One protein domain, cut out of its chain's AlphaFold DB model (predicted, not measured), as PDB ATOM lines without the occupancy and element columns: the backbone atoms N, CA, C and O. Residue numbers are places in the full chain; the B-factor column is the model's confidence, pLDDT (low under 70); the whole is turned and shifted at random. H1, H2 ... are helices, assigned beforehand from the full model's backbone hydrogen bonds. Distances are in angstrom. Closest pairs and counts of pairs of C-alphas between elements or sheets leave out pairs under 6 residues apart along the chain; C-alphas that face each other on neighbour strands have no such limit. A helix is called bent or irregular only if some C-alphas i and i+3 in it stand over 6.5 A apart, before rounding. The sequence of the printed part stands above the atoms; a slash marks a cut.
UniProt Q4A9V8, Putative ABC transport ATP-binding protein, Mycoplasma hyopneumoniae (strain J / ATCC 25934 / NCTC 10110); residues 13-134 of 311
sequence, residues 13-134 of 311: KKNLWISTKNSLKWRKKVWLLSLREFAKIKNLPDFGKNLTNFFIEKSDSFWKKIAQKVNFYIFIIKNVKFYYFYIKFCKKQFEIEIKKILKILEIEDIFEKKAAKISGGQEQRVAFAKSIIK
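This is residues 13 to 134 of the 311 residues of the protein "Putative ABC transport ATP-binding protein" of Mycoplasma hyopneumoniae (strain J / ATCC 25934 / NCTC 10110) (UniProt Q4A9V8). Look for one long helix, H5, that runs along the longest axis, with H2 crossing its first half at a steep angle and H6 folding back on its last residues to make a helical hairpin, H1 running beside H6. At the end where H5 begins, H4 makes a corner with it, like an L, and the short H3 lies near both H2 and H4. You have 122 residues printed, with six named helices, H1 to H6 in order, and no named strand: the class is all helix. The whole is loose, with a radius of gyration of the C-alphas of 17.5 A and spans of 48 by 36 by 21 A.

Find C-alpha 13 at (409.941, 392.640, 350.025); from there H1 runs through residues 13 to 22. H2, residues 24 to 41, covers 25.5 A from first to last C-alpha. H3 is residues 49 to 56, neither bent nor irregular, but only just: C-alphas 50 and 53 are 6.2 A apart. H4, residues 62 to 78, is 24.5 A long. Find C-alpha 80 at (385.693, 395.188, 363.417); H5 runs from it to residue 105, 37.5 A. H6, residues 120 to 134, is 21.5 A long and ends at C-alpha 134, (409.906, 385.329, 362.085).

Start at H1, which touches H6 at a shallow tilt of 34 degrees, only just short of steep, the same way; the closest C-alphas, of Thr 20 and Lys 134, are 5.5 A apart. H1 and H2 only just touch, with 3 pairs of C-alphas within 8 A, and only at the corner; Lys 21 and Arg 27 have the closest C-alphas, 6.5 A. Residues 30 to 38 of H2 touch residues 82 to 93 of H5 at a steep tilt of 60 degrees, opposite ways, closest at the C-alphas of Ser 34 and Tyr 86, 5.9 A. H3 is close to H2 but not clearly touching, with the closest C-alphas, of Leu 32 and Thr 52, 7.9 A apart. H4 and H5 are close but not clearly touching and about perpendicular at 73 degrees; look at the closest C-alphas, of Ile 76 and Tyr 83, 6.1 A. H5 and H6, a hairpin, touch at 42 degrees, closest at the C-alphas of Leu 105 and Arg 125, 6.2 A. In H1, H2 and H4 every O i to N i+4 pair is within hydrogen-bond range; H5 has 21 of 22, H6 10 of 11, and H3 1 of 4, beside 2 of 5 O i to N i+3 pairs.

The farthest C-alphas, of Asp 46 and Ser 119, are 50.4 A apart. The printed part has no cut, and the long link is residues 106 to 119. Mean pLDDT of the printed part is 80.8; look for values under 70 at residues 44 to 60, 64 to 65, 67 to 74 and 76 to 78.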
ATOM      1  N   LYS A  13     410.932 392.098 349.085       95.31
ATOM      2  CA  LYS A  13     409.941 392.640 350.025       95.31
ATOM      3  C   LYS A  13     408.708 391.752 350.156       95.31
ATOM      4  O   LYS A  13     408.286 391.429 351.269       95.31
ATOM      5  N   LYS A  14     408.120 391.336 349.030       93.50
ATOM      6  CA  LYS A  14     406.901 390.516 349.037       93.50
ATOM      7  C   LYS A  14     407.177 389.110 349.573       93.50
ATOM      8  O   LYS A  14     406.364 388.602 350.345       93.50
ATOM      9  N   ASN A  15     408.332 388.526 349.250       93.50
ATOM     10  CA  ASN A  15     408.804 387.270 349.839       93.50
ATOM     11  C   ASN A  15     408.889 387.355 351.372       93.50
ATOM     12  O   ASN A  15     408.314 386.523 352.082       93.50
ATOM     13  N   LEU A  16     409.551 388.395 351.885       93.62
ATOM     14  CA  LEU A  16     409.720 388.621 353.320       93.62
ATOM     15  C   LEU A  16     408.375 388.852 354.009       93.62
ATOM     16  O   LEU A  16     408.082 388.198 355.010       93.62
ATOM     17  N   TRP A  17     407.507 389.692 353.441       94.62
ATOM     18  CA  TRP A  17     406.170 389.944 353.979       94.62
ATOM     19  C   TRP A  17     405.311 388.676 354.045       94.62
ATOM     20  O   TRP A  17     404.739 388.371 355.094       94.62
ATOM     21  N   ILE A  18     405.230 387.905 352.952       91.56
ATOM     22  CA  ILE A  18     404.442 386.663 352.908       91.56
ATOM     23  C   ILE A  18     404.961 385.672 353.944       91.56
ATOM     24  O   ILE A  18     404.174 385.033 354.645       91.56
ATOM     25  N   SER A  19     406.278 385.554 354.086       89.75
ATOM     26  CA  SER A  19     406.833 384.628 355.060       89.75
ATOM     27  C   SER A  19     406.594 385.065 356.504       89.75
ATOM     28  O   SER A  19     406.280 384.236 357.359       89.75
ATOM     29  N   THR A  20     406.677 386.369 356.754       92.06
ATOM     30  CA  THR A  20     406.456 386.969 358.071       92.06
ATOM     31  C   THR A  20     405.000 386.839 358.504       92.06
ATOM     32  O   THR A  20     404.726 386.320 359.586       92.06
ATOM     33  N   LYS A  21     404.046 387.201 357.632       89.75
ATOM     34  CA  LYS A  21     402.607 387.126 357.942       89.75
ATOM     35  C   LYS A  21     402.161 385.696 358.262       89.75
ATOM     36  O   LYS A  21     401.232 385.501 359.039       89.75
ATOM     37  N   ASN A  22     402.808 384.698 357.658       88.25
ATOM     38  CA  ASN A  22     402.468 383.294 357.861       88.25
ATOM     39  C   ASN A  22     403.086 382.732 359.158       88.25
ATOM     40  O   ASN A  22     402.554 381.764 359.711       88.25
ATOM     41  N   SER A  23     404.129 383.367 359.709       88.94
ATOM     42  CA  SER A  23     404.740 382.953 360.976       88.94
ATOM     43  C   SER A  23     403.771 383.100 362.144       88.94
ATOM     44  O   SER A  23     403.182 384.153 362.392       88.94
ATOM     45  N   LEU A  24     403.593 382.004 362.877       85.88
ATOM     46  CA  LEU A  24     402.705 381.950 364.032       85.88
ATOM     47  C   LEU A  24     403.312 382.693 365.233       85.88
ATOM     48  O   LEU A  24     402.589 383.381 365.951       85.88
ATOM     49  N   LYS A  25     404.640 382.613 365.402       87.31
ATOM     50  CA  LYS A  25     405.389 383.361 366.423       87.31
ATOM     51  C   LYS A  25     405.263 384.867 366.208       87.31
ATOM     52  O   LYS A  25     404.850 385.581 367.120       87.31
ATOM     53  N   TRP A  26     405.544 385.331 364.989       91.38
ATOM     54  CA  TRP A  26     405.468 386.753 364.660       91.38
ATOM     55  C   TRP A  26     404.040 387.285 364.801       91.38
ATOM     56  O   TRP A  26     403.826 388.272 365.500       91.38
ATOM     57  N   ARG A  27     403.034 386.584 364.253       89.31
ATOM     58  CA  ARG A  27     401.622 386.982 364.409       89.31
ATOM     59  C   ARG A  27     401.201 387.116 365.868       89.31
ATOM     60  O   ARG A  27     400.561 388.100 366.212       89.31
ATOM     61  N   LYS A  28     401.575 386.165 366.730       86.56
ATOM     62  CA  LYS A  28     401.279 386.243 368.171       86.56
ATOM     63  C   LYS A  28     401.925 387.470 368.817       86.56
ATOM     64  O   LYS A  28     401.248 388.196 369.539       86.56
ATOM     65  N   LYS A  29     403.204 387.727 368.524       89.75
ATOM     66  CA  LYS A  29     403.929 388.912 369.011       89.75
ATOM     67  C   LYS A  29     403.223 390.203 368.585       89.75
ATOM     68  O   LYS A  29     402.922 391.043 369.428       89.75
ATOM     69  N   VAL A  30     402.922 390.347 367.296       90.62
ATOM     70  CA  VAL A  30     402.297 391.556 366.741       90.62
ATOM     71  C   VAL A  30     400.870 391.742 367.242       90.62
ATOM     72  O   VAL A  30     400.479 392.869 367.521       90.62
ATOM     73  N   TRP A  31     400.114 390.659 367.420       85.88
ATOM     74  CA  TRP A  31     398.773 390.698 368.002       85.88
ATOM     75  C   TRP A  31     398.777 391.227 369.443       85.88
ATOM     76  O   TRP A  31     397.964 392.072 369.808       85.88
ATOM     77  N   LEU A  32     399.720 390.775 370.273       85.75
ATOM     78  CA  LEU A  32     399.855 391.278 371.643       85.75
ATOM     79  C   LEU A  32     400.255 392.760 371.667       85.75
ATOM     80  O   LEU A  32     399.735 393.528 372.476       85.75
ATOM     81  N   LEU A  33     401.152 393.174 370.767       88.44
ATOM     82  CA  LEU A  33     401.538 394.577 370.616       88.44
ATOM     83  C   LEU A  33     400.362 395.442 370.145       88.44
ATOM     84  O   LEU A  33     400.139 396.514 370.704       88.44
ATOM     85  N   SER A  34     399.571 394.966 369.179       87.25
ATOM     86  CA  SER A  34     398.418 395.710 368.673       87.25
ATOM     87  C   SER A  34     397.322 395.853 369.722       87.25
ATOM     88  O   SER A  34     396.718 396.916 369.811       87.25
ATOM     89  N   LEU A  35     397.075 394.828 370.547       83.06
ATOM     90  CA  LEU A  35     396.139 394.925 371.671       83.06
ATOM     91  C   LEU A  35     396.562 396.015 372.660       83.06
ATOM     92  O   LEU A  35     395.738 396.846 373.039       83.06
ATOM     93  N   ARG A  36     397.846 396.043 373.040       82.00
ATOM     94  CA  ARG A  36     398.396 397.058 373.953       82.00
ATOM     95  C   ARG A  36     398.271 398.466 373.376       82.00
ATOM     96  O   ARG A  36     397.830 399.371 374.074       82.00
ATOM     97  N   GLU A  37     398.625 398.647 372.108       85.12
ATOM     98  CA  GLU A  37     398.540 399.950 371.444       85.12
ATOM     99  C   GLU A  37     397.093 400.411 371.241       85.12
ATOM    100  O   GLU A  37     396.775 401.575 371.468       85.12
ATOM    101  N   PHE A  38     396.179 399.504 370.898       82.44
ATOM    102  CA  PHE A  38     394.765 399.847 370.761       82.44
ATOM    103  C   PHE A  38     394.125 400.237 372.098       82.44
ATOM    104  O   PHE A  38     393.373 401.212 372.154       82.44
ATOM    105  N   ALA A  39     394.446 399.511 373.174       78.00
ATOM    106  CA  ALA A  39     393.980 399.819 374.524       78.00
ATOM    107  C   ALA A  39     394.419 401.225 374.969       78.00
ATOM    108  O   ALA A  39     393.598 401.976 375.496       78.00
ATOM    109  N   LYS A  40     395.674 401.610 374.676       81.25
ATOM    110  CA  LYS A  40     396.184 402.971 374.917       81.25
ATOM    111  C   LYS A  40     395.402 404.025 374.134       81.25
ATOM    112  O   LYS A  40     394.934 404.987 374.723       81.25
ATOM    113  N   ILE A  41     395.210 403.833 372.823       82.56
ATOM    114  CA  ILE A  41     394.510 404.804 371.956       82.56
ATOM    115  C   ILE A  41     393.062 405.037 372.406       82.56
ATOM    116  O   ILE A  41     392.515 406.121 372.216       82.56
ATOM    117  N   LYS A  42     392.413 404.010 372.959       78.50
ATOM    118  CA  LYS A  42     391.012 404.071 373.384       78.50
ATOM    119  C   LYS A  42     390.813 404.407 374.860       78.50
ATOM    120  O   LYS A  42     389.660 404.461 375.269       78.50
ATOM    121  N   ASN A  43     391.881 404.641 375.632       71.88
ATOM    122  CA  ASN A  43     391.816 404.800 377.090       71.88
ATOM    123  C   ASN A  43     391.024 403.665 377.771       71.88
ATOM    124  O   ASN A  43     390.236 403.895 378.682       71.88
ATOM    125  N   LEU A  44     391.223 402.424 377.313       67.88
ATOM    126  CA  LEU A  44     390.577 401.229 377.865       67.88
ATOM    127  C   LEU A  44     391.628 400.349 378.567       67.88
ATOM    128  O   LEU A  44     392.110 399.386 377.963       67.88
ATOM    129  N   PRO A  45     392.012 400.653 379.822       57.66
ATOM    130  CA  PRO A  45     393.082 399.936 380.521       57.66
ATOM    131  C   PRO A  45     392.775 398.442 380.741       57.66
ATOM    132  O   PRO A  45     393.681 397.613 380.653       57.66
ATOM    133  N   ASP A  46     391.501 398.071 380.917       54.91
ATOM    134  CA  ASP A  46     391.084 396.679 381.164       54.91
ATOM    135  C   ASP A  46     390.894 395.828 379.900       54.91
ATOM    136  O   ASP A  46     390.819 394.598 379.975       54.91
ATOM    137  N   PHE A  47     390.900 396.446 378.713       57.28
ATOM    138  CA  PHE A  47     390.775 395.723 377.441       57.28
ATOM    139  C   PHE A  47     391.947 394.754 377.221       57.28
ATOM    140  O   PHE A  47     391.785 393.700 376.617       57.28
ATOM    141  N   GLY A  48     393.134 395.070 377.749       52.91
ATOM    142  CA  GLY A  48     394.309 394.202 377.654       52.91
ATOM    143  C   GLY A  48     394.280 392.989 378.595       52.91
ATOM    144  O   GLY A  48     394.700 391.908 378.185       52.91
ATOM    145  N   LYS A  49     393.774 393.145 379.830       54.59
ATOM    146  CA  LYS A  49     393.841 392.115 380.891       54.59
ATOM    147  C   LYS A  49     392.929 390.913 380.629       54.59
ATOM    148  O   LYS A  49     393.350 389.776 380.830       54.59
ATOM    149  N   ASN A  50     391.721 391.138 380.110       51.81
ATOM    150  CA  ASN A  50     390.768 390.052 379.838       51.81
ATOM    151  C   ASN A  50     391.138 389.204 378.603       51.81
ATOM    152  O   ASN A  50     390.683 388.070 378.472       51.81
ATOM    153  N   LEU A  51     391.991 389.715 377.708       54.59
ATOM    154  CA  LEU A  51     392.368 389.049 376.452       54.59
ATOM    155  C   LEU A  51     393.731 388.356 376.496       54.59
ATOM    156  O   LEU A  51     393.957 387.421 375.727       54.59
ATOM    157  N   THR A  52     394.637 388.744 377.398       50.75
ATOM    158  CA  THR A  52     395.900 388.012 377.596       50.75
ATOM    159  C   THR A  52     395.655 386.578 378.062       50.75
ATOM    160  O   THR A  52     396.308 385.664 377.559       50.75
ATOM    161  N   ASN A  53     394.639 386.345 378.899       50.41
ATOM    162  CA  ASN A  53     394.251 384.999 379.349       50.41
ATOM    163  C   ASN A  53     393.788 384.085 378.203       50.41
ATOM    164  O   ASN A  53     393.850 382.866 378.312       50.41
ATOM    165  N   PHE A  54     393.393 384.660 377.068       52.88
ATOM    166  CA  PHE A  54     392.827 383.934 375.940       52.88
ATOM    167  C   PHE A  54     393.856 383.126 375.126       52.88
ATOM    168  O   PHE A  54     393.521 382.118 374.510       52.88
ATOM    169  N   PHE A  55     395.117 383.570 375.112       50.69
ATOM    170  CA  PHE A  55     396.204 382.942 374.345       50.69
ATOM    171  C   PHE A  55     397.288 382.296 375.214       50.69
ATOM    172  O   PHE A  55     398.159 381.610 374.671       50.69
ATOM    173  N   ILE A  56     397.266 382.542 376.528       50.44
ATOM    174  CA  ILE A  56     398.279 382.045 377.470       50.44
ATOM    175  C   ILE A  56     397.995 380.594 377.896       50.44
ATOM    176  O   ILE A  56     398.940 379.862 378.185       50.44
ATOM    177  N   GLU A  57     396.748 380.113 377.829       48.00
ATOM    178  CA  GLU A  57     396.464 378.696 378.078       48.00
ATOM    179  C   GLU A  57     396.967 377.800 376.932       48.00
ATOM    180  O   GLU A  57     396.302 377.600 375.909       48.00
ATOM    181  N   LYS A  58     398.140 377.186 377.133       47.16
ATOM    182  CA  LYS A  58     398.508 375.934 376.461       47.16
ATOM    183  C   LYS A  58     397.547 374.841 376.940       47.16
ATOM    184  O   LYS A  58     397.782 374.205 377.957       47.16
ATOM    185  N   SER A  59     396.452 374.636 376.216       50.97
ATOM    186  CA  SER A  59     395.574 373.482 376.414       50.97
ATOM    187  C   SER A  59     395.925 372.384 375.412       50.97
ATOM    188  O   SER A  59     395.893 372.638 374.206       50.97
ATOM    189  N   ASP A  60     396.168 371.160 375.880       59.72
ATOM    190  CA  ASP A  60     396.381 369.994 375.009       59.72
ATOM    191  C   ASP A  60     395.086 369.481 374.359       59.72
ATOM    192  O   ASP A  60     395.125 368.903 373.272       59.72
ATOM    193  N   SER A  61     393.922 369.796 374.937       71.38
ATOM    194  CA  SER A  61     392.619 369.388 374.398       71.38
ATOM    195  C   SER A  61     392.260 370.107 373.088       71.38
ATOM    196  O   SER A  61     392.265 371.342 373.002       71.38
ATOM    197  N   PHE A  62     391.890 369.318 372.073       73.06
ATOM    198  CA  PHE A  62     391.439 369.766 370.750       73.06
ATOM    199  C   PHE A  62     390.223 370.704 370.821       73.06
ATOM    200  O   PHE A  62     390.213 371.760 370.187       73.06
ATOM    201  N   TRP A  63     389.237 370.376 371.661       72.69
ATOM    202  CA  TRP A  63     388.000 371.152 371.801       72.69
ATOM    203  C   TRP A  63     388.225 372.531 372.423       72.69
ATOM    204  O   TRP A  63     387.642 373.512 371.966       72.69
ATOM    205  N   LYS A  64     389.146 372.650 373.385       67.44
ATOM    206  CA  LYS A  64     389.546 373.952 373.945       67.44
ATOM    207  C   LYS A  64     390.242 374.836 372.901       67.44
ATOM    208  O   LYS A  64     389.969 376.033 372.850       67.44
ATOM    209  N   LYS A  65     391.064 374.266 372.004       66.06
ATOM    210  CA  LYS A  65     391.673 375.009 370.876       66.06
ATOM    211  C   LYS A  65     390.620 375.512 369.880       66.06
ATOM    212  O   LYS A  65     390.750 376.627 369.369       66.06
ATOM    213  N   ILE A  66     389.586 374.712 369.602       70.69
ATOM    214  CA  ILE A  66     388.452 375.125 368.757       70.69
ATOM    215  C   ILE A  66     387.658 376.240 369.438       70.69
ATOM    216  O   ILE A  66     387.436 377.275 368.814       70.69
ATOM    217  N   ALA A  67     387.296 376.078 370.711       67.19
ATOM    218  CA  ALA A  67     386.553 377.084 371.467       67.19
ATOM    219  C   ALA A  67     387.306 378.423 371.539       67.19
ATOM    220  O   ALA A  67     386.716 379.473 371.291       67.19
ATOM    221  N   GLN A  68     388.626 378.396 371.771       66.88
ATOM    222  CA  GLN A  68     389.481 379.586 371.684       66.88
ATOM    223  C   GLN A  68     389.433 380.211 370.279       66.88
ATOM    224  O   GLN A  68     389.224 381.412 370.139       66.88
ATOM    225  N   LYS A  69     389.553 379.430 369.201       66.12
ATOM    226  CA  LYS A  69     389.396 379.975 367.840       66.12
ATOM    227  C   LYS A  69     388.029 380.636 367.636       66.12
ATOM    228  O   LYS A  69     387.981 381.754 367.135       66.12
ATOM    229  N   VAL A  70     386.938 379.984 368.030       68.00
ATOM    230  CA  VAL A  70     385.571 380.503 367.857       68.00
ATOM    231  C   VAL A  70     385.372 381.800 368.641       68.00
ATOM    232  O   VAL A  70     384.970 382.806 368.061       68.00
ATOM    233  N   ASN A  71     385.738 381.828 369.923       67.50
ATOM    234  CA  ASN A  71     385.631 383.031 370.748       67.50
ATOM    235  C   ASN A  71     386.523 384.178 370.227       67.50
ATOM    236  O   ASN A  71     386.127 385.341 370.293       67.50
ATOM    237  N   PHE A  72     387.681 383.873 369.632       67.69
ATOM    238  CA  PHE A  72     388.513 384.861 368.942       67.69
ATOM    239  C   PHE A  72     387.816 385.457 367.713       67.69
ATOM    240  O   PHE A  72     387.818 386.676 367.535       67.69
ATOM    241  N   TYR A  73     387.192 384.621 366.877       66.62
ATOM    242  CA  TYR A  73     386.406 385.095 365.736       66.62
ATOM    243  C   TYR A  73     385.215 385.944 366.191       66.62
ATOM    244  O   TYR A  73     385.008 387.022 365.640       66.62
ATOM    245  N   ILE A  74     384.496 385.532 367.238       65.69
ATOM    246  CA  ILE A  74     383.403 386.317 367.833       65.69
ATOM    247  C   ILE A  74     383.919 387.673 368.328       65.69
ATOM    248  O   ILE A  74     383.293 388.700 368.073       65.69
ATOM    249  N   PHE A  75     385.076 387.708 368.992       70.00
ATOM    250  CA  PHE A  75     385.696 388.954 369.436       70.00
ATOM    251  C   PHE A  75     386.055 389.876 368.262       70.00
ATOM    252  O   PHE A  75     385.762 391.070 368.325       70.00
ATOM    253  N   ILE A  76     386.640 389.338 367.185       66.81
ATOM    254  CA  ILE A  76     386.947 390.097 365.962       66.81
ATOM    255  C   ILE A  76     385.674 390.650 365.319       66.81
ATOM    256  O   ILE A  76     385.643 391.829 364.972       66.81
ATOM    257  N   ILE A  77     384.629 389.828 365.189       64.56
ATOM    258  CA  ILE A  77     383.340 390.229 364.604       64.56
ATOM    259  C   ILE A  77     382.705 391.342 365.442       64.56
ATOM    260  O   ILE A  77     382.250 392.342 364.893       64.56
ATOM    261  N   LYS A  78     382.749 391.231 366.775       66.50
ATOM    262  CA  LYS A  78     382.276 392.287 367.684       66.50
ATOM    263  C   LYS A  78     383.153 393.547 367.646       66.50
ATOM    264  O   LYS A  78     382.675 394.626 367.979       66.50
ATOM    265  N   ASN A  79     384.413 393.439 367.218       73.00
ATOM    266  CA  ASN A  79     385.394 394.526 367.220       73.00
ATOM    267  C   ASN A  79     386.033 394.747 365.838       73.00
ATOM    268  O   ASN A  79     387.257 394.823 365.710       73.00
ATOM    269  N   VAL A  80     385.217 394.930 364.795       79.56
ATOM    270  CA  VAL A  80     385.693 395.188 363.417       79.56
ATOM    271  C   VAL A  80     386.701 396.348 363.353       79.56
ATOM    272  O   VAL A  80     387.707 396.272 362.644       79.56
ATOM    273  N   LYS A  81     386.494 397.401 364.163       81.56
ATOM    274  CA  LYS A  81     387.428 398.537 364.290       81.56
ATOM    275  C   LYS A  81     388.821 398.100 364.764       81.56
ATOM    276  O   LYS A  81     389.819 398.604 364.251       81.56
ATOM    277  N   PHE A  82     388.895 397.153 365.700       80.06
ATOM    278  CA  PHE A  82     390.164 396.589 366.161       80.06
ATOM    279  C   PHE A  82     390.823 395.734 365.078       80.06
ATOM    280  O   PHE A  82     392.025 395.844 364.865       80.06
ATOM    281  N   TYR A  83     390.053 394.925 364.350       82.75
ATOM    282  CA  TYR A  83     390.604 394.102 363.274       82.75
ATOM    283  C   TYR A  83     391.231 394.945 362.153       82.75
ATOM    284  O   TYR A  83     392.353 394.677 361.719       82.75
ATOM    285  N   TYR A  84     390.556 396.019 361.738       86.94
ATOM    286  CA  TYR A  84     391.110 396.968 360.770       86.94
ATOM    287  C   TYR A  84     392.379 397.657 361.297       86.94
ATOM    288  O   TYR A  84     393.373 397.777 360.572       86.94
ATOM    289  N   PHE A  85     392.376 398.056 362.574       88.00
ATOM    290  CA  PHE A  85     393.563 398.580 363.248       88.00
ATOM    291  C   PHE A  85     394.714 397.566 363.237       88.00
ATOM    292  O   PHE A  85     395.822 397.914 362.836       88.00
ATOM    293  N   TYR A  86     394.453 396.306 363.592       87.50
ATOM    294  CA  TYR A  86     395.439 395.229 363.608       87.50
ATOM    295  C   TYR A  86     396.077 395.006 362.232       87.50
ATOM    296  O   TYR A  86     397.300 394.928 362.139       87.50
ATOM    297  N   ILE A  87     395.297 394.982 361.143       88.62
ATOM    298  CA  ILE A  87     395.849 394.833 359.783       88.62
ATOM    299  C   ILE A  87     396.820 395.975 359.447       88.62
ATOM    300  O   ILE A  87     397.907 395.725 358.915       88.62
ATOM    301  N   LYS A  88     396.450 397.227 359.753       91.94
ATOM    302  CA  LYS A  88     397.338 398.385 359.550       91.94
ATOM    303  C   LYS A  88     398.576 398.306 360.442       91.94
ATOM    304  O   LYS A  88     399.682 398.567 359.971       91.94
ATOM    305  N   PHE A  89     398.391 397.897 361.693       92.19
ATOM    306  CA  PHE A  89     399.462 397.724 362.664       92.19
ATOM    307  C   PHE A  89     400.482 396.682 362.197       92.19
ATOM    308  O   PHE A  89     401.674 396.957 362.234       92.19
ATOM    309  N   CYS A  90     400.040 395.542 361.655       93.00
ATOM    310  CA  CYS A  90     400.924 394.517 361.091       93.00
ATOM    311  C   CYS A  90     401.838 395.063 359.992       93.00
ATOM    312  O   CYS A  90     403.036 394.789 360.006       93.00
ATOM    313  N   LYS A  91     401.287 395.837 359.047       93.75
ATOM    314  CA  LYS A  91     402.087 396.447 357.973       93.75
ATOM    315  C   LYS A  91     403.110 397.430 358.543       93.75
ATOM    316  O   LYS A  91     404.282 397.348 358.199       93.75
ATOM    317  N   LYS A  92     402.681 398.309 359.457       94.25
ATOM    318  CA  LYS A  92     403.567 399.281 360.115       94.25
ATOM    319  C   LYS A  92     404.687 398.588 360.895       94.25
ATOM    320  O   LYS A  92     405.844 398.965 360.763       94.25
ATOM    321  N   GLN A  93     404.348 397.561 361.670       94.06
ATOM    322  CA  GLN A  93     405.306 396.822 362.485       94.06
ATOM    323  C   GLN A  93     406.322 396.063 361.625       94.06
ATOM    324  O   GLN A  93     407.505 396.061 361.948       94.06
ATOM    325  N   PHE A  94     405.884 395.467 360.511       95.25
ATOM    326  CA  PHE A  94     406.792 394.833 359.556       95.25
ATOM    327  C   PHE A  94     407.796 395.826 358.973       95.25
ATOM    328  O   PHE A  94     408.981 395.528 358.989       95.25
ATOM    329  N   GLU A  95     407.350 396.999 358.511       94.62
ATOM    330  CA  GLU A  95     408.244 398.020 357.939       94.62
ATOM    331  C   GLU A  95     409.290 398.505 358.964       94.62
ATOM    332  O   GLU A  95     410.453 398.710 358.621       94.62
ATOM    333  N   ILE A  96     408.912 398.623 360.245       93.44
ATOM    334  CA  ILE A  96     409.841 398.973 361.332       93.44
ATOM    335  C   ILE A  96     410.883 397.865 361.547       93.44
ATOM    336  O   ILE A  96     412.083 398.139 361.579       93.44
ATOM    337  N   GLU A  97     410.437 396.617 361.703       93.38
ATOM    338  CA  GLU A  97     411.325 395.488 362.002       93.38
ATOM    339  C   GLU A  97     412.244 395.159 360.822       93.38
ATOM    340  O   GLU A  97     413.446 394.954 361.011       93.38
ATOM    341  N   ILE A  98     411.708 395.163 359.598       94.94
ATOM    342  CA  ILE A  98     412.472 394.787 358.413       94.94
ATOM    343  C   ILE A  98     413.557 395.809 358.095       94.94
ATOM    344  O   ILE A  98     414.656 395.410 357.733       94.94
ATOM    345  N   LYS A  99     413.321 397.109 358.316       94.44
ATOM    346  CA  LYS A  99     414.322 398.151 358.053       94.44
ATOM    347  C   LYS A  99     415.616 397.929 358.842       94.44
ATOM    348  O   LYS A  99     416.699 398.101 358.288       94.44
ATOM    349  N   LYS A 100     415.517 397.509 360.111       91.50
ATOM    350  CA  LYS A 100     416.694 397.158 360.925       91.50
ATOM    351  C   LYS A 100     417.417 395.939 360.339       91.50
ATOM    352  O   LYS A 100     418.639 395.950 360.222       91.50
ATOM    353  N   ILE A 101     416.658 394.912 359.960       92.62
ATOM    354  CA  ILE A 101     417.188 393.649 359.430       92.62
ATOM    355  C   ILE A 101     417.909 393.863 358.094       92.62
ATOM    356  O   ILE A 101     419.025 393.378 357.936       92.62
ATOM    357  N   LEU A 102     417.317 394.616 357.161       94.38
ATOM    358  CA  LEU A 102     417.924 394.891 355.853       94.38
ATOM    359  C   LEU A 102     419.281 395.579 356.008       94.38
ATOM    360  O   LEU A 102     420.227 395.167 355.352       94.38
ATOM    361  N   LYS A 103     419.384 396.539 356.937       92.06
ATOM    362  CA  LYS A 103     420.625 397.270 357.216       92.06
ATOM    363  C   LYS A 103     421.739 396.409 357.783       92.06
ATOM    364  O   LYS A 103     422.899 396.579 357.429       92.06
ATOM    365  N   ILE A 104     421.411 395.483 358.680       89.56
ATOM    366  CA  ILE A 104     422.418 394.577 359.249       89.56
ATOM    367  C   ILE A 104     422.940 393.609 358.186       89.56
ATOM    368  O   ILE A 104     424.119 393.267 358.205       89.56
ATOM    369  N   LEU A 105     422.058 393.191 357.277       89.50
ATOM    370  CA  LEU A 105     422.342 392.227 356.222       89.50
ATOM    371  C   LEU A 105     422.866 392.863 354.927       89.50
ATOM    372  O   LEU A 105     423.240 392.120 354.023       89.50
ATOM    373  N   GLU A 106     422.901 394.196 354.841       90.31
ATOM    374  CA  GLU A 106     423.313 394.971 353.661       90.31
ATOM    375  C   GLU A 106     422.567 394.505 352.398       90.31
ATOM    376  O   GLU A 106     423.160 394.039 351.423       90.31
ATOM    377  N   ILE A 107     421.234 394.530 352.467       93.44
ATOM    378  CA  ILE A 107     420.333 394.116 351.376       93.44
ATOM    379  C   ILE A 107     419.226 395.147 351.113       93.44
ATOM    380  O   ILE A 107     418.174 394.820 350.556       93.44
ATOM    381  N   GLU A 108     419.419 396.401 351.530       95.06
ATOM    382  CA  GLU A 108     418.470 397.484 351.252       95.06
ATOM    383  C   GLU A 108     418.293 397.726 349.748       95.06
ATOM    384  O   GLU A 108     417.173 397.945 349.287       95.06
ATOM    385  N   ASP A 109     419.378 397.639 348.977       94.56
ATOM    386  CA  ASP A 109     419.402 397.911 347.536       94.56
ATOM    387  C   ASP A 109     418.607 396.878 346.719       94.56
ATOM    388  O   ASP A 109     418.133 397.167 345.615       94.56
ATOM    389  N   ILE A 110     418.451 395.663 347.251       94.06
ATOM    390  CA  ILE A 110     417.711 394.575 346.605       94.06
ATOM    391  C   ILE A 110     416.277 394.428 347.107       94.06
ATOM    392  O   ILE A 110     415.543 393.590 346.583       94.06
ATOM    393  N   PHE A 111     415.848 395.220 348.093       94.38
ATOM    394  CA  PHE A 111     414.563 395.020 348.768       94.38
ATOM    395  C   PHE A 111     413.361 395.033 347.809       94.38
ATOM    396  O   PHE A 111     412.445 394.218 347.942       94.38
ATOM    397  N   GLU A 112     413.398 395.900 346.795       94.44
ATOM    398  CA  GLU A 112     412.349 396.001 345.772       94.44
ATOM    399  C   GLU A 112     412.653 395.185 344.498       94.44
ATOM    400  O   GLU A 112     411.795 395.051 343.622       94.44
ATOM    401  N   LYS A 113     413.844 394.574 344.384       93.69
ATOM    402  CA  LYS A 113     414.211 393.730 343.234       93.69
ATOM    403  C   LYS A 113     413.448 392.401 343.265       93.69
ATOM    404  O   LYS A 113     413.074 391.896 344.326       93.69
ATOM    405  N   LYS A 114     413.223 391.815 342.082       92.62
ATOM    406  CA  LYS A 114     412.679 390.451 341.937       92.62
ATOM    407  C   LYS A 114     413.688 389.421 342.440       92.62
ATOM    408  O   LYS A 114     414.878 389.573 342.175       92.62
ATOM    409  N   ALA A 115     413.212 388.363 343.098       87.81
ATOM    410  CA  ALA A 115     414.076 387.302 343.618       87.81
ATOM    411  C   ALA A 115     414.867 386.581 342.509       87.81
ATOM    412  O   ALA A 115     416.023 386.260 342.719       87.81
ATOM    413  N   ALA A 116     414.329 386.447 341.294       88.38
ATOM    414  CA  ALA A 116     415.091 385.913 340.155       88.38
ATOM    415  C   ALA A 116     416.302 386.776 339.717       88.38
ATOM    416  O   ALA A 116     417.086 386.353 338.875       88.38
ATOM    417  N   LYS A 117     416.437 388.012 340.223       90.75
ATOM    418  CA  LYS A 117     417.475 388.978 339.812       90.75
ATOM    419  C   LYS A 117     418.565 389.207 340.865       90.75
ATOM    420  O   LYS A 117     419.366 390.125 340.695       90.75
ATOM    421  N   ILE A 118     418.566 388.455 341.963       88.62
ATOM    422  CA  ILE A 118     419.570 388.599 343.027       88.62
ATOM    423  C   ILE A 118     420.644 387.515 342.893       88.62
ATOM    424  O   ILE A 118     420.389 386.446 342.344       88.62
ATOM    425  N   SER A 119     421.854 387.789 343.377       86.19
ATOM    426  CA  SER A 119     422.934 386.795 343.398       86.19
ATOM    427  C   SER A 119     422.679 385.703 344.444       86.19
ATOM    428  O   SER A 119     421.915 385.902 345.388       86.19
ATOM    429  N   GLY A 120     423.374 384.565 344.350       80.69
ATOM    430  CA  GLY A 120     423.254 383.494 345.351       80.69
ATOM    431  C   GLY A 120     423.616 383.945 346.775       80.69
ATOM    432  O   GLY A 120     422.940 383.582 347.736       80.69
ATOM    433  N   GLY A 121     424.620 384.816 346.929       79.88
ATOM    434  CA  GLY A 121     424.959 385.405 348.232       79.88
ATOM    435  C   GLY A 121     423.861 386.333 348.768       79.88
ATOM    436  O   GLY A 121     423.563 386.333 349.963       79.88
ATOM    437  N   GLN A 122     423.200 387.086 347.886       87.19
ATOM    438  CA  GLN A 122     422.027 387.883 348.248       87.19
ATOM    439  C   GLN A 122     420.837 386.992 348.629       87.19
ATOM    440  O   GLN A 122     420.148 387.288 349.602       87.19
ATOM    441  N   GLU A 123     420.624 385.875 347.932       85.88
ATOM    442  CA  GLU A 123     419.592 384.889 348.268       85.88
ATOM    443  C   GLU A 123     419.781 384.332 349.687       85.88
ATOM    444  O   GLU A 123     418.829 384.294 350.472       85.88
ATOM    445  N   GLN A 124     421.020 383.989 350.059       81.25
ATOM    446  CA  GLN A 124     421.357 383.556 351.418       81.25
ATOM    447  C   GLN A 124     421.033 384.640 352.457       81.25
ATOM    448  O   GLN A 124     420.372 384.358 353.460       81.25
ATOM    449  N   ARG A 125     421.422 385.899 352.206       87.94
ATOM    450  CA  ARG A 125     421.105 387.038 353.093       87.94
ATOM    451  C   ARG A 125     419.594 387.240 353.241       87.94
ATOM    452  O   ARG A 125     419.102 387.425 354.353       87.94
ATOM    453  N   VAL A 126     418.823 387.123 352.159       90.06
ATOM    454  CA  VAL A 126     417.350 387.182 352.215       90.06
ATOM    455  C   VAL A 126     416.780 386.013 353.025       90.06
ATOM    456  O   VAL A 126     415.825 386.194 353.786       90.06
ATOM    457  N   ALA A 127     417.362 384.820 352.924       86.00
ATOM    458  CA  ALA A 127     416.948 383.675 353.725       86.00
ATOM    459  C   ALA A 127     417.247 383.870 355.229       86.00
ATOM    460  O   ALA A 127     416.408 383.507 356.059       86.00
ATOM    461  N   PHE A 128     418.353 384.534 355.593       86.88
ATOM    462  CA  PHE A 128     418.589 384.996 356.969       86.88
ATOM    463  C   PHE A 128     417.542 386.015 357.415       86.88
ATOM    464  O   PHE A 128     416.916 385.820 358.458       86.88
ATOM    465  N   ALA A 129     417.271 387.045 356.606       91.00
ATOM    466  CA  ALA A 129     416.247 388.048 356.910       91.00
ATOM    467  C   ALA A 129     414.886 387.397 357.199       91.00
ATOM    468  O   ALA A 129     414.203 387.751 358.162       91.00
ATOM    469  N   LYS A 130     414.526 386.393 356.391       90.38
ATOM    470  CA  LYS A 130     413.306 385.590 356.524       90.38
ATOM    471  C   LYS A 130     413.260 384.806 357.837       90.38
ATOM    472  O   LYS A 130     412.174 384.659 358.384       90.38
ATOM    473  N   SER A 131     414.384 384.286 358.322       88.31
ATOM    474  CA  SER A 131     414.468 383.557 359.596       88.31
ATOM    475  C   SER A 131     414.377 384.512 360.795       88.31
ATOM    476  O   SER A 131     413.539 384.339 361.682       88.31
ATOM    477  N   ILE A 132     415.147 385.601 360.752       90.25
ATOM    478  CA  ILE A 132     415.223 386.606 361.820       90.25
ATOM    479  C   ILE A 132     413.861 387.260 362.059       90.25
ATOM    480  O   ILE A 132     413.372 387.290 363.190       90.25
ATOM    481  N   ILE A 133     413.198 387.743 361.002       91.69
ATOM    482  CA  ILE A 133     411.930 388.470 361.156       91.69
ATOM    483  C   ILE A 133     410.810 387.589 361.723       91.69
ATOM    484  O   ILE A 133     409.897 388.075 362.388       91.69
ATOM    485  N   LYS A 134     410.877 386.271 361.518       89.75
ATOM    486  CA  LYS A 134     409.906 385.329 362.085       89.75
ATOM    487  C   LYS A 134     410.103 385.079 363.577       89.75
ATOM    488  O   LYS A 134     409.185 384.528 364.193       89.75
TER     489      LYS A 134